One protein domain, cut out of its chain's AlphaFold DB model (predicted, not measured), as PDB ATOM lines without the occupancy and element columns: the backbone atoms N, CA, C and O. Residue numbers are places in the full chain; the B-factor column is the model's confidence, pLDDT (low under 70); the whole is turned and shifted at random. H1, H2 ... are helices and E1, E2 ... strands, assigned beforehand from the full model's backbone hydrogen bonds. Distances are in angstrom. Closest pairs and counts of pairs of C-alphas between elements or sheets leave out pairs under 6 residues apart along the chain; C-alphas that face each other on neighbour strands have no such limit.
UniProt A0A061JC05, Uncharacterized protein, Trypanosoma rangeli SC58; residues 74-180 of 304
ATOM      1  N   GLU A  74     150.162 200.465 181.708       75.81
ATOM      2  CA  GLU A  74     148.882 199.762 181.535       75.81
ATOM      3  C   GLU A  74     148.948 198.295 181.977       75.81
ATOM      4  O   GLU A  74     147.945 197.740 182.422       75.81
ATOM      5  N   VAL A  75     150.128 197.671 181.897       85.50
ATOM      6  CA  VAL A  75     150.304 196.229 182.122       85.50
ATOM      7  C   VAL A  75     150.917 195.971 183.499       85.50
ATOM      8  O   VAL A  75     152.070 196.349 183.708       85.50
ATOM      9  N   PRO A  76     150.205 195.325 184.439       87.81
ATOM     10  CA  PRO A  76     150.809 194.774 185.642       87.81
ATOM     11  C   PRO A  76     151.552 193.468 185.334       87.81
ATOM     12  O   PRO A  76     151.092 192.649 184.540       87.81
ATOM     13  N   TYR A  77     152.691 193.256 185.991       89.38
ATOM     14  CA  TYR A  77     153.387 191.968 186.016       89.38
ATOM     15  C   TYR A  77     154.197 191.811 187.312       89.38
ATOM     16  O   TYR A  77     154.669 192.804 187.874       89.38
ATOM     17  N   HIS A  78     154.391 190.581 187.793       84.69
ATOM     18  CA  HIS A  78     155.218 190.319 188.975       84.69
ATOM     19  C   HIS A  78     156.704 190.571 188.702       84.69
ATOM     20  O   HIS A  78     157.270 190.032 187.755       84.69
ATOM     21  N   VAL A  79     157.365 191.341 189.564       80.06
ATOM     22  CA  VAL A  79     158.830 191.542 189.545       80.06
ATOM     23  C   VAL A  79     159.548 190.722 190.615       80.06
ATOM     24  O   VAL A  79     160.731 190.420 190.483       80.06
ATOM     25  N   GLN A  80     158.827 190.345 191.671       73.38
ATOM     26  CA  GLN A  80     159.242 189.405 192.713       73.38
ATOM     27  C   GLN A  80     158.001 188.640 193.201       73.38
ATOM     28  O   GLN A  80     156.880 188.937 192.784       73.38
ATOM     29  N   ASN A  81     158.183 187.664 194.093       68.50
ATOM     30  CA  ASN A  81     157.071 186.926 194.696       68.50
ATOM     31  C   ASN A  81     156.071 187.896 195.361       68.50
ATOM     32  O   ASN A  81     156.480 188.680 196.215       68.50
ATOM     33  N   ARG A  82     154.793 187.855 194.954       65.94
ATOM     34  CA  ARG A  82     153.703 188.779 195.353       65.94
ATOM     35  C   ARG A  82     153.910 190.275 195.061       65.94
ATOM     36  O   ARG A  82     153.044 191.077 195.382       65.94
ATOM     37  N   LEU A  83     155.015 190.680 194.433       69.31
ATOM     38  CA  LEU A  83     155.275 192.087 194.126       69.31
ATOM     39  C   LEU A  83     154.932 192.382 192.667       69.31
ATOM     40  O   LEU A  83     155.708 192.057 191.765       69.31
ATOM     41  N   VAL A  84     153.792 193.034 192.443       76.00
ATOM     42  CA  VAL A  84     153.340 193.468 191.116       76.00
ATOM     43  C   VAL A  84     153.801 194.896 190.820       76.00
ATOM     44  O   VAL A  84     153.658 195.798 191.644       76.00
ATOM     45  N   ALA A  85     154.320 195.122 189.614       77.62
ATOM     46  CA  ALA A  85     154.645 196.446 189.096       77.62
ATOM     47  C   ALA A  85     153.901 196.713 187.782       77.62
ATOM     48  O   ALA A  85     153.718 195.806 186.975       77.62
ATOM     49  N   PHE A  86     153.515 197.970 187.544       78.44
ATOM     50  CA  PHE A  86     152.974 198.400 186.254       78.44
ATOM     51  C   PHE A  86     154.086 198.840 185.294       78.44
ATOM     52  O   PHE A  86     155.005 199.579 185.682       78.44
ATOM     53  N   PHE A  87     153.947 198.413 184.039       81.44
ATOM     54  CA  PHE A  87     154.863 198.614 182.921       81.44
ATOM     55  C   PHE A  87     154.230 199.444 181.813       81.44
ATOM     56  O   PHE A  87     153.037 199.333 181.520       81.44
ATOM     57  N   SER A  88     155.063 200.250 181.161       80.69
ATOM     58  CA  SER A  88     154.694 200.930 179.932       80.69
ATOM     59  C   SER A  88     154.804 200.011 178.734       80.69
ATOM     60  O   SER A  88     155.827 199.355 178.546       80.69
ATOM     61  N   ILE A  89     153.765 200.027 177.905       84.38
ATOM     62  CA  ILE A  89     153.741 199.394 176.583       84.38
ATOM     63  C   ILE A  89     153.620 200.436 175.461       84.38
ATOM     64  O   ILE A  89     153.401 200.088 174.304       84.38
ATOM     65  N   HIS A  90     153.744 201.729 175.793       76.31
ATOM     66  CA  HIS A  90     153.491 202.811 174.850       76.31
ATOM     67  C   HIS A  90     154.534 202.800 173.713       76.31
ATOM     68  O   HIS A  90     155.738 202.818 174.002       76.31
ATOM     69  N   PRO A  91     154.129 202.839 172.425       71.75
ATOM     70  CA  PRO A  91     155.059 202.735 171.298       71.75
ATOM     71  C   PRO A  91     156.177 203.782 171.305       71.75
ATOM     72  O   PRO A  91     157.313 203.470 170.954       71.75
ATOM     73  N   SER A  92     155.914 205.011 171.767       65.25
ATOM     74  CA  SER A  92     156.951 206.057 171.873       65.25
ATOM     75  C   SER A  92     158.071 205.732 172.873       65.25
ATOM     76  O   SER A  92     159.063 206.450 172.915       65.25
ATOM     77  N   ILE A  93     157.890 204.710 173.711       69.06
ATOM     78  CA  ILE A  93     158.860 204.258 174.706       69.06
ATOM     79  C   ILE A  93     159.428 202.912 174.250       69.06
ATOM     80  O   ILE A  93     160.616 202.827 173.956       69.06
ATOM     81  N   CYS A  94     158.595 201.879 174.104       72.31
ATOM     82  CA  CYS A  94     159.060 200.541 173.736       72.31
ATOM     83  C   CYS A  94     159.695 200.512 172.333       72.31
ATOM     84  O   CYS A  94     160.865 200.153 172.190       72.31
ATOM     85  N   GLU A  95     158.970 200.950 171.301       77.62
ATOM     86  CA  GLU A  95     159.446 200.827 169.916       77.62
ATOM     87  C   GLU A  95     160.517 201.871 169.586       77.62
ATOM     88  O   GLU A  95     161.474 201.573 168.876       77.62
ATOM     89  N   HIS A  96     160.398 203.090 170.117       65.56
ATOM     90  CA  HIS A  96     161.265 204.204 169.711       65.56
ATOM     91  C   HIS A  96     162.555 204.315 170.522       65.56
ATOM     92  O   HIS A  96     163.564 204.752 169.971       65.56
ATOM     93  N   VAL A  97     162.550 203.905 171.795       69.44
ATOM     94  CA  VAL A  97     163.769 203.871 172.621       69.44
ATOM     95  C   VAL A  97     164.452 202.506 172.522       69.44
ATOM     96  O   VAL A  97     165.674 202.449 172.418       69.44
ATOM     97  N   PHE A  98     163.681 201.411 172.506       77.69
ATOM     98  CA  PHE A  98     164.219 200.047 172.579       77.69
ATOM     99  C   PHE A  98     164.009 199.202 171.314       77.69
ATOM    100  O   PHE A  98     164.507 198.082 171.259       77.69
ATOM    101  N   GLY A  99     163.313 199.680 170.278       80.62
ATOM    102  CA  GLY A  99     163.121 198.905 169.042       80.62
ATOM    103  C   GLY A  99     162.276 197.636 169.213       80.62
ATOM    104  O   GLY A  99     162.414 196.706 168.416       80.62
ATOM    105  N   VAL A 100     161.441 197.565 170.257       88.06
ATOM    106  CA  VAL A 100     160.619 196.390 170.594       88.06
ATOM    107  C   VAL A 100     159.194 196.782 170.991       88.06
ATOM    108  O   VAL A 100     158.968 197.877 171.490       88.06
ATOM    109  N   ALA A 101     158.237 195.878 170.821       90.50
ATOM    110  CA  ALA A 101     156.860 196.013 171.290       90.50
ATOM    111  C   ALA A 101     156.571 195.075 172.479       90.50
ATOM    112  O   ALA A 101     157.306 194.124 172.731       90.50
ATOM    113  N   HIS A 102     155.482 195.327 173.202       93.06
ATOM    114  CA  HIS A 102     154.924 194.385 174.178       93.06
ATOM    115  C   HIS A 102     154.485 193.068 173.503       93.06
ATOM    116  O   HIS A 102     154.159 193.065 172.317       93.06
ATOM    117  N   GLU A 103     154.521 191.945 174.233       94.81
ATOM    118  CA  GLU A 103     154.352 190.570 173.709       94.81
ATOM    119  C   GLU A 103     155.371 190.147 172.621       94.81
ATOM    120  O   GLU A 103     155.323 189.017 172.131       94.81
ATOM    121  N   GLN A 104     156.350 190.983 172.259       94.88
ATOM    122  CA  GLN A 104     157.350 190.618 171.257       94.88
ATOM    123  C   GLN A 104     158.334 189.579 171.808       94.88
ATOM    124  O   GLN A 104     159.058 189.840 172.772       94.88
ATOM    125  N   CYS A 105     158.417 188.423 171.145       96.38
ATOM    126  CA  CYS A 105     159.476 187.451 171.386       96.38
ATOM    127  C   CYS A 105     160.792 187.916 170.740       96.38
ATOM    128  O   CYS A 105     160.872 188.185 169.536       96.38
ATOM    129  N   ILE A 106     161.845 187.978 171.550       95.19
ATOM    130  CA  ILE A 106     163.207 188.328 171.148       95.19
ATOM    131  C   ILE A 106     164.171 187.196 171.510       95.19
ATOM    132  O   ILE A 106     164.012 186.526 172.531       95.19
ATOM    133  N   ARG A 107     165.197 186.989 170.681       96.31
ATOM    134  CA  ARG A 107     166.347 186.137 171.007       96.31
ATOM    135  C   ARG A 107     167.602 186.982 171.096       96.31
ATOM    136  O   ARG A 107     167.944 187.677 170.136       96.31
ATOM    137  N   PHE A 108     168.319 186.869 172.206       94.00
ATOM    138  CA  PHE A 108     169.574 187.582 172.400       94.00
ATOM    139  C   PHE A 108     170.679 187.048 171.483       94.00
ATOM    140  O   PHE A 108     170.961 185.852 171.432       94.00
ATOM    141  N   THR A 109     171.341 187.953 170.771       93.50
ATOM    142  CA  THR A 109     172.487 187.691 169.889       93.50
ATOM    143  C   THR A 109     173.818 188.087 170.529       93.50
ATOM    144  O   THR A 109     174.870 187.641 170.072       93.50
ATOM    145  N   ARG A 110     173.786 188.902 171.594       90.31
ATOM    146  CA  ARG A 110     174.952 189.334 172.377       90.31
ATOM    147  C   ARG A 110     174.565 189.599 173.835       90.31
ATOM    148  O   ARG A 110     173.408 189.895 174.124       90.31
ATOM    149  N   GLY A 111     175.559 189.550 174.717       86.44
ATOM    150  CA  GLY A 111     175.443 189.836 176.147       86.44
ATOM    151  C   GLY A 111     175.470 188.558 176.992       86.44
ATOM    152  O   GLY A 111     175.618 187.466 176.436       86.44
ATOM    153  N   PRO A 112     175.315 188.660 178.323       83.56
ATOM    154  CA  PRO A 112     175.349 187.497 179.218       83.56
ATOM    155  C   PRO A 112     174.208 186.489 178.981       83.56
ATOM    156  O   PRO A 112     174.310 185.346 179.403       83.56
ATOM    157  N   TRP A 113     173.152 186.914 178.280       84.88
ATOM    158  CA  TRP A 113     171.916 186.168 178.013       84.88
ATOM    159  C   TRP A 113     171.904 185.576 176.586       84.88
ATOM    160  O   TRP A 113     170.854 185.316 176.010       84.88
ATOM    161  N   MET A 114     173.065 185.444 175.931       91.00
ATOM    162  CA  MET A 114     173.158 185.056 174.515       91.00
ATOM    163  C   MET A 114     172.449 183.719 174.212       91.00
ATOM    164  O   MET A 114     172.678 182.713 174.877       91.00
ATOM    165  N   ASN A 115     171.669 183.700 173.125       91.31
ATOM    166  CA  ASN A 115     170.778 182.628 172.656       91.31
ATOM    167  C   ASN A 115     169.494 182.409 173.473       91.31
ATOM    168  O   ASN A 115     168.606 181.706 172.987       91.31
ATOM    169  N   GLU A 116     169.355 183.036 174.641       93.44
ATOM    170  CA  GLU A 116     168.133 182.994 175.444       93.44
ATOM    171  C   GLU A 116     166.971 183.662 174.688       93.44
ATOM    172  O   GLU A 116     167.158 184.649 173.962       93.44
ATOM    173  N   VAL A 117     165.774 183.091 174.828       95.25
ATOM    174  CA  VAL A 117     164.530 183.629 174.262       95.25
ATOM    175  C   VAL A 117     163.723 184.253 175.390       95.25
ATOM    176  O   VAL A 117     163.509 183.629 176.430       95.25
ATOM    177  N   ALA A 118     163.263 185.478 175.169       96.00
ATOM    178  CA  ALA A 118     162.462 186.223 176.122       96.00
ATOM    179  C   ALA A 118     161.293 186.925 175.422       96.00
ATOM    180  O   ALA A 118     161.352 187.212 174.227       96.00
ATOM    181  N   VAL A 119     160.238 187.216 176.174       97.31
ATOM    182  CA  VAL A 119     159.123 188.063 175.749       97.31
ATOM    183  C   VAL A 119     159.219 189.408 176.456       97.31
ATOM    184  O   VAL A 119     159.556 189.488 177.640       97.31
ATOM    185  N   VAL A 120     158.964 190.479 175.712       95.94
ATOM    186  CA  VAL A 120     159.002 191.846 176.231       95.94
ATOM    187  C   VAL A 120     157.749 192.133 177.056       95.94
ATOM    188  O   VAL A 120     156.627 192.113 176.547       95.94
ATOM    189  N   VAL A 121     157.967 192.440 178.335       94.56
ATOM    190  CA  VAL A 121     156.917 192.814 179.293       94.56
ATOM    191  C   VAL A 121     156.523 194.271 179.062       94.56
ATOM    192  O   VAL A 121     155.345 194.586 178.911       94.56
ATOM    193  N   GLY A 122     157.519 195.154 178.984       88.62
ATOM    194  CA  GLY A 122     157.347 196.594 178.809       88.62
ATOM    195  C   GLY A 122     158.513 197.372 179.416       88.62
ATOM    196  O   GLY A 122     159.565 196.807 179.711       88.62
ATOM    197  N   VAL A 123     158.343 198.677 179.613       79.31
ATOM    198  CA  VAL A 123     159.379 199.581 180.142       79.31
ATOM    199  C   VAL A 123     158.944 200.180 181.480       79.31
ATOM    200  O   VAL A 123     157.814 200.645 181.626       79.31
ATOM    201  N   ARG A 124     159.852 200.207 182.461       75.06
ATOM    202  CA  ARG A 124     159.648 200.834 183.779       75.06
ATOM    203  C   ARG A 124     160.960 201.447 184.269       75.06
ATOM    204  O   ARG A 124     162.008 200.828 184.112       75.06
ATOM    205  N   GLY A 125     160.914 202.653 184.842       68.31
ATOM    206  CA  GLY A 125     162.105 203.361 185.332       68.31
ATOM    207  C   GLY A 125     163.168 203.650 184.261       68.31
ATOM    208  O   GLY A 125     164.350 203.705 184.577       68.31
ATOM    209  N   GLY A 126     162.776 203.750 182.984       68.69
ATOM    210  CA  GLY A 126     163.715 203.860 181.859       68.69
ATOM    211  C   GLY A 126     164.458 202.562 181.505       68.69
ATOM    212  O   GLY A 126     165.350 202.594 180.666       68.69
ATOM    213  N   VAL A 127     164.088 201.428 182.108       77.38
ATOM    214  CA  VAL A 127     164.679 200.103 181.867       77.38
ATOM    215  C   VAL A 127     163.680 199.222 181.114       77.38
ATOM    216  O   VAL A 127     162.478 199.269 181.392       77.38
ATOM    217  N   LEU A 128     164.161 198.412 180.168       81.75
ATOM    218  CA  LEU A 128     163.356 197.394 179.487       81.75
ATOM    219  C   LEU A 128     163.203 196.162 180.390       81.75
ATOM    220  O   LEU A 128     164.188 195.686 180.948       81.75
ATOM    221  N   TRP A 129     161.991 195.629 180.516       91.19
ATOM    222  CA  TRP A 129     161.705 194.434 181.309       91.19
ATOM    223  C   TRP A 129     161.226 193.285 180.428       91.19
ATOM    224  O   TRP A 129     160.452 193.467 179.485       91.19
ATOM    225  N   ILE A 130     161.702 192.088 180.759       94.31
ATOM    226  CA  ILE A 130     161.506 190.866 179.981       94.31
ATOM    227  C   ILE A 130     161.116 189.688 180.876       94.31
ATOM    228  O   ILE A 130     161.522 189.617 182.037       94.31
ATOM    229  N   LEU A 131     160.385 188.728 180.318       95.81
ATOM    230  CA  LEU A 131     160.204 187.393 180.883       95.81
ATOM    231  C   LEU A 131     160.996 186.405 180.020       95.81
ATOM    232  O   LEU A 131     160.778 186.319 178.814       95.81
ATOM    233  N   SER A 132     161.920 185.669 180.628       93.00
ATOM    234  CA  SER A 132     162.706 184.638 179.943       93.00
ATOM    235  C   SER A 132     161.943 183.314 179.853       93.00
ATOM    236  O   SER A 132     161.198 182.969 180.772       93.00
ATOM    237  N   ARG A 133     162.171 182.540 178.781       91.75
ATOM    238  CA  ARG A 133     161.695 181.154 178.662       91.75
ATOM    239  C   ARG A 133     162.194 180.283 179.812       91.75
ATOM    240  O   ARG A 133     161.386 179.672 180.502       91.75
ATOM    241  N   ASP A 134     163.503 180.272 180.029       86.75
ATOM    242  CA  ASP A 134     164.173 179.374 180.977       86.75
ATOM    243  C   ASP A 134     164.349 180.020 182.370       86.75
ATOM    244  O   ASP A 134     164.843 179.403 183.314       86.75
ATOM    245  N   GLY A 135     163.941 181.287 182.504       82.06
ATOM    246  CA  GLY A 135     163.952 182.050 183.747       82.06
ATOM    247  C   GLY A 135     162.750 181.793 184.675       82.06
ATOM    248  O   GLY A 135     161.867 180.987 184.373       82.06
ATOM    249  N   PRO A 136     162.698 182.491 185.826       82.19
ATOM    250  CA  PRO A 136     161.594 182.419 186.783       82.19
ATOM    251  C   PRO A 136     160.327 183.095 186.243       82.19
ATOM    252  O   PRO A 136     160.378 183.859 185.284       82.19
ATOM    253  N   GLU A 137     159.201 182.878 186.920       87.31
ATOM    254  CA  GLU A 137     157.867 183.406 186.569       87.31
ATOM    255  C   GLU A 137     157.687 184.901 186.898       87.31
ATOM    256  O   GLU A 137     156.578 185.376 187.107       87.31
ATOM    257  N   VAL A 138     158.781 185.665 186.934       88.50
ATOM    258  CA  VAL A 138     158.789 187.102 187.231       88.50
ATOM    259  C   VAL A 138     159.556 187.866 186.159       88.50
ATOM    260  O   VAL A 138     160.570 187.392 185.636       88.50
ATOM    261  N   ALA A 139     159.082 189.070 185.850       88.69
ATOM    262  CA  ALA A 139     159.759 189.993 184.959       88.69
ATOM    263  C   ALA A 139     161.128 190.380 185.531       88.69
ATOM    264  O   ALA A 139     161.282 190.626 186.729       88.69
ATOM    265  N   ARG A 140     162.126 190.476 184.654       87.19
ATOM    266  CA  ARG A 140     163.492 190.875 184.990       87.19
ATOM    267  C   ARG A 140     163.892 192.148 184.239       87.19
ATOM    268  O   ARG A 140     163.552 192.270 183.059       87.19
ATOM    269  N   PRO A 141     164.631 193.067 184.883       86.38
ATOM    270  CA  PRO A 141     165.182 194.242 184.224       86.38
ATOM    271  C   PRO A 141     166.357 193.854 183.321       86.38
ATOM    272  O   PRO A 141     167.221 193.063 183.710       86.38
ATOM    273  N   LEU A 142     166.416 194.457 182.137       79.56
ATOM    274  CA  LEU A 142     167.543 194.378 181.216       79.56
ATOM    275  C   LEU A 142     168.419 195.626 181.390       79.56
ATOM    276  O   LEU A 142     168.192 196.659 180.758       79.56
ATOM    277  N   TYR A 143     169.385 195.535 182.303       75.88
ATOM    278  CA  TYR A 143     170.407 196.565 182.507       75.88
ATOM    279  C   TYR A 143     171.426 196.586 181.361       75.88
ATOM    280  O   TYR A 143     171.502 195.637 180.585       75.88
ATOM    281  N   ASP A 144     172.199 197.673 181.275       74.50
ATOM    282  CA  ASP A 144     173.276 197.865 180.298       74.50
ATOM    283  C   ASP A 144     172.846 197.488 178.869       74.50
ATOM    284  O   ASP A 144     173.463 196.656 178.195       74.50
ATOM    285  N   ILE A 145     171.718 198.057 178.425       71.19
ATOM    286  CA  ILE A 145     171.009 197.695 177.187       71.19
ATOM    287  C   ILE A 145     171.941 197.664 175.961       71.19
ATOM    288  O   ILE A 145     171.796 196.822 175.077       71.19
ATOM    289  N   GLU A 146     172.949 198.536 175.938       72.69
ATOM    290  CA  GLU A 146     173.973 198.633 174.906       72.69
ATOM    291  C   GLU A 146     174.928 197.434 174.852       72.69
ATOM    292  O   GLU A 146     175.527 197.198 173.805       72.69
ATOM    293  N   GLN A 147     175.085 196.652 175.926       74.88
ATOM    294  CA  GLN A 147     175.844 195.392 175.929       74.88
ATOM    295  C   GLN A 147     175.069 194.266 175.237       74.88
ATOM    296  O   GLN A 147     175.671 193.381 174.612       74.88
ATOM    297  N   HIS A 148     173.743 194.332 175.283       80.56
ATOM    298  CA  HIS A 148     172.853 193.371 174.659       80.56
ATOM    299  C   HIS A 148     172.698 193.619 173.154       80.56
ATOM    300  O   HIS A 148     172.990 194.681 172.608       80.56
ATOM    301  N   GLY A 149     172.264 192.577 172.460       85.50
ATOM    302  CA  GLY A 149     171.751 192.655 171.100       85.50
ATOM    303  C   GLY A 149     170.713 191.560 170.938       85.50
ATOM    304  O   GLY A 149     170.818 190.528 171.602       85.50
ATOM    305  N   TRP A 150     169.710 191.766 170.093       94.06
ATOM    306  CA  TRP A 150     168.638 190.797 169.884       94.06
ATOM    307  C   TRP A 150     168.119 190.822 168.451       94.06
ATOM    308  O   TRP A 150     168.265 191.807 167.731       94.06
ATOM    309  N   ASN A 151     167.495 189.715 168.061       93.31
ATOM    310  CA  ASN A 151     166.681 189.604 166.858       93.31
ATOM    311  C   ASN A 151     165.247 189.252 167.257       93.31
ATOM    312  O   ASN A 151     165.030 188.507 168.217       93.31
ATOM    313  N   ASN A 152     164.284 189.721 166.472       92.50
ATOM    314  CA  ASN A 152     162.902 189.262 166.562       92.50
ATOM    315  C   ASN A 152     162.854 187.788 166.145       92.50
ATOM    316  O   ASN A 152     163.519 187.394 165.181       92.50
ATOM    317  N   VAL A 153     162.084 186.984 166.868       94.12
ATOM    318  CA  VAL A 153     161.840 185.573 166.543       94.12
ATOM    319  C   VAL A 153     160.346 185.321 166.408       94.12
ATOM    320  O   VAL A 153     159.535 186.138 166.846       94.12
ATOM    321  N   ASP A 154     159.989 184.199 165.788       93.75
ATOM    322  CA  ASP A 154     158.596 183.772 165.709       93.75
ATOM    323  C   ASP A 154     157.984 183.650 167.122       93.75
ATOM    324  O   ASP A 154     158.699 183.268 168.057       93.75
ATOM    325  N   PRO A 155     156.686 183.971 167.296       92.88
ATOM    326  CA  PRO A 155     156.004 183.892 168.584       92.88
ATOM    327  C   PRO A 155     156.150 182.517 169.247       92.88
ATOM    328  O   PRO A 155     155.687 181.506 168.715       92.88
ATOM    329  N   ASP A 156     156.760 182.481 170.429       93.31
ATOM    330  CA  ASP A 156     156.865 181.259 171.222       93.31
ATOM    331  C   ASP A 156     155.565 181.050 172.009       93.31
ATOM    332  O   ASP A 156     155.261 181.784 172.950       93.31
ATOM    333  N   SER A 157     154.769 180.061 171.597       94.06
ATOM    334  CA  SER A 157     153.442 179.805 172.166       94.06
ATOM    335  C   SER A 157     153.463 179.414 173.644       94.06
ATOM    336  O   SER A 157     152.510 179.715 174.357       94.06
ATOM    337  N   GLU A 158     154.519 178.741 174.105       93.62
ATOM    338  CA  GLU A 158     154.660 178.315 175.501       93.62
ATOM    339  C   GLU A 158     154.983 179.526 176.381       93.62
ATOM    340  O   GLU A 158     154.288 179.798 177.361       93.62
ATOM    341  N   LEU A 159     155.974 180.322 175.962       94.75
ATOM    342  CA  LEU A 159     156.353 181.553 176.650       94.75
ATOM    343  C   LEU A 159     155.218 182.590 176.658       94.75
ATOM    344  O   LEU A 159     155.021 183.267 177.665       94.75
ATOM    345  N   LEU A 160     154.444 182.699 175.575       95.38
ATOM    346  CA  LEU A 160     153.292 183.601 175.506       95.38
ATOM    347  C   LEU A 160     152.095 183.127 176.339       95.38
ATOM    348  O   LEU A 160     151.383 183.975 176.875       95.38
ATOM    349  N   SER A 161     151.872 181.814 176.491       95.12
ATOM    350  CA  SER A 161     150.857 181.302 177.430       95.12
ATOM    351  C   SER A 161     151.233 181.684 178.858       95.12
ATOM    352  O   SER A 161     150.494 182.417 179.513       95.12
ATOM    353  N   ARG A 162     152.460 181.336 179.270       94.69
ATOM    354  CA  ARG A 162     153.042 181.682 180.574       94.69
ATOM    355  C   ARG A 162     152.993 183.184 180.867       94.69
ATOM    356  O   ARG A 162     152.670 183.588 181.977       94.69
ATOM    357  N   PHE A 163     153.288 184.018 179.870       96.00
ATOM    358  CA  PHE A 163     153.220 185.471 180.007       96.00
ATOM    359  C   PHE A 163     151.789 185.976 180.232       96.00
ATOM    360  O   PHE A 163     151.554 186.811 181.101       96.00
ATOM    361  N   ARG A 164     150.809 185.454 179.490       95.75
ATOM    362  CA  ARG A 164     149.400 185.852 179.643       95.75
ATOM    363  C   ARG A 164     148.788 185.339 180.943       95.75
ATOM    364  O   ARG A 164     147.999 186.052 181.557       95.75
ATOM    365  N   GLU A 165     149.187 184.150 181.383       94.81
ATOM    366  CA  GLU A 165     148.866 183.601 182.704       94.81
ATOM    367  C   GLU A 165     149.432 184.503 183.813       94.81
ATOM    368  O   GLU A 165     148.671 184.963 184.662       94.81
ATOM    369  N   GLY A 166     150.711 184.891 183.728       93.69
ATOM    370  CA  GLY A 166     151.337 185.832 184.663       93.69
ATOM    371  C   GLY A 166     150.689 187.223 184.687       93.69
ATOM    372  O   GLY A 166     150.511 187.791 185.761       93.69
ATOM    373  N   ILE A 167     150.251 187.762 183.539       94.25
ATOM    374  CA  ILE A 167     149.441 188.997 183.493       94.25
ATOM    375  C   ILE A 167     148.105 188.794 184.221       94.25
ATOM    376  O   ILE A 167     147.688 189.655 184.993       94.25
ATOM    377  N   ALA A 168     147.416 187.677 183.974       94.25
ATOM    378  CA  ALA A 168     146.122 187.396 184.590       94.25
ATOM    379  C   ALA A 168     146.230 187.215 186.113       94.25
ATOM    380  O   ALA A 168     145.342 187.662 186.839       94.25
ATOM    381  N   ASP A 169     147.307 186.605 186.604       90.75
ATOM    382  CA  ASP A 169     147.579 186.468 188.036       90.75
ATOM    383  C   ASP A 169     148.003 187.801 188.666       90.75
ATOM    384  O   ASP A 169     147.471 188.176 189.709       90.75
ATOM    385  N   ALA A 170     148.851 188.588 187.995       87.31
ATOM    386  CA  ALA A 170     149.212 189.934 188.444       87.31
ATOM    387  C   ALA A 170     147.991 190.867 188.544       87.31
ATOM    388  O   ALA A 170     147.927 191.692 189.453       87.31
ATOM    389  N   TRP A 171     147.003 190.721 187.652       87.25
ATOM    390  CA  TRP A 171     145.725 191.431 187.755       87.25
ATOM    391  C   TRP A 171     144.880 190.985 188.951       87.25
ATOM    392  O   TRP A 171     144.302 191.851 189.604       87.25
ATOM    393  N   LYS A 172     144.821 189.683 189.268       87.62
ATOM    394  CA  LYS A 172     144.095 189.184 190.453       87.62
ATOM    395  C   LYS A 172     144.673 189.777 191.733       87.62
ATOM    396  O   LYS A 172     143.912 190.325 192.521       87.62
ATOM    397  N   ASP A 173     145.993 189.715 191.900       77.31
ATOM    398  CA  ASP A 173     146.685 190.284 193.063       77.31
ATOM    399  C   ASP A 173     146.425 191.799 193.152       77.31
ATOM    400  O   ASP A 173     146.000 192.312 194.185       77.31
ATOM    401  N   VAL A 174     146.548 192.516 192.028       72.56
ATOM    402  CA  VAL A 174     146.264 193.958 191.946       72.56
ATOM    403  C   VAL A 174     144.819 194.319 192.311       72.56
ATOM    404  O   VAL A 174     144.589 195.380 192.887       72.56
ATOM    405  N   GLU A 175     143.842 193.480 191.970       79.06
ATOM    406  CA  GLU A 175     142.427 193.688 192.311       79.06
ATOM    407  C   GLU A 175     142.085 193.340 193.759       79.06
ATOM    408  O   GLU A 175     141.103 193.856 194.296       79.06
ATOM    409  N   LEU A 176     142.894 192.488 194.386       68.94
ATOM    410  CA  LEU A 176     142.755 192.078 195.777       68.94
ATOM    411  C   LEU A 176     143.405 193.107 196.720       68.94
ATOM    412  O   LEU A 176     142.815 193.462 197.742       68.94
ATOM    413  N   ASP A 177     144.565 193.641 196.330       63.62
ATOM    414  CA  ASP A 177     145.385 194.539 197.151       63.62
ATOM    415  C   ASP A 177     145.049 196.034 196.975       63.62
ATOM    416  O   ASP A 177     145.204 196.815 197.923       63.62
ATOM    417  N   TYR A 178     144.573 196.460 195.794       61.31
ATOM    418  CA  TYR A 178     144.372 197.879 195.461       61.31
ATOM    419  C   TYR A 178     142.948 198.215 195.005       61.31
ATOM    420  O   TYR A 178     142.382 197.623 194.084       61.31
ATOM    421  N   ASN A 179     142.389 199.282 195.581       62.94
ATOM    422  CA  ASN A 179     141.119 199.840 195.127       62.94
ATOM    423  C   ASN A 179     141.262 200.555 193.752       62.94
ATOM    424  O   ASN A 179     142.379 200.830 193.307       62.94
ATOM    425  N   PRO A 180     140.159 200.875 193.043       70.00
ATOM    426  CA  PRO A 180     140.225 201.502 191.717       70.00
ATOM    427  C   PRO A 180     141.026 202.814 191.660       70.00
ATOM    428  O   PRO A 180     141.810 202.992 190.733       70.00
TER     429      PRO A 180
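What this domain is: This is residues 74 to 180 of the 304 residues of an uncharacterized protein of Trypanosoma rangeli SC58 (UniProt A0A061JC05). A strongly twisted, curled sheet, E6 E5 E4 E3 E7, is crossed by the small hairpin E1 E2, the two partly face to face as a sandwich. The long helix H2 packs on E1 and E2 and on E4 and E5, and its residues 175 to 177 stick out with the tail to 180; the short H1 packs on E4 and E5. The printed part has 107 residues with two named helices and seven named strands, in the order E1 E2 H1 E3 E4 E5 E6 E7 H2; both sheets are antiparallel and the class is mixed. It is compact, with a radius of gyration of the C-alphas of 13.3 A and spans of 41 by 28 by 21 A.

How they stand to each other: The larger sheet runs E6, residues 140 to 142, E5, 127 to 132, E4, 117 to 124, E3, 105 to 110, and E7, 149 to 152. E3 E4 E5 E6 form a meander, each strand the antiparallel neighbour of the one before. Within hydrogen-bond range are N 140 and O 130, 2.8 A, N 131 and O 119, 2.9 A, N 118 and O 106, 2.9 A, and N 107 and O 151, 2.9 A. E1, residues 75 to 80, and E2, 83 to 87, form a hairpin, with N 85 and O 77 at 2.9 A; their strands stand at 82 degrees to those of the larger sheet. The closest C-alphas of E2 and E4 are those of Phe 87 and Gly 122, 5.2 A. H2, residues 157 to 177, makes two layers with the larger sheet, a helix on one face, and runs along E4 at 23 degrees on the local plane, at a height over the sheet of 11.0 A. The closest C-alphas of E1 and H2 are those of Tyr 77 and Ala 170, 5.2 A. H1, residues 91 to 98, is on the larger sheet and runs across E4 at 63 degrees on the local plane; H1 and H2 are apart. Each O i to N i+4 pair of H2 is within hydrogen-bond range, and 3 of 4 in H1.

Where its parts are: E1 begins at C-alpha 75 (150.304, 196.229, 182.122). E4 is 20.3 A long and bends by 55 degrees at residue 121. H2 is 30.1 A long and ends at C-alpha 177 (145.385, 194.539, 197.151).

The domain as a whole: The C-alphas farthest apart, of Arg 110 and Asn 179, are 42.1 A apart. The printed part has no cut and no long link. Residues 81 to 83, 92 to 93, 96 to 97, 125 to 126 and 176 to 179 have a pLDDT under 70.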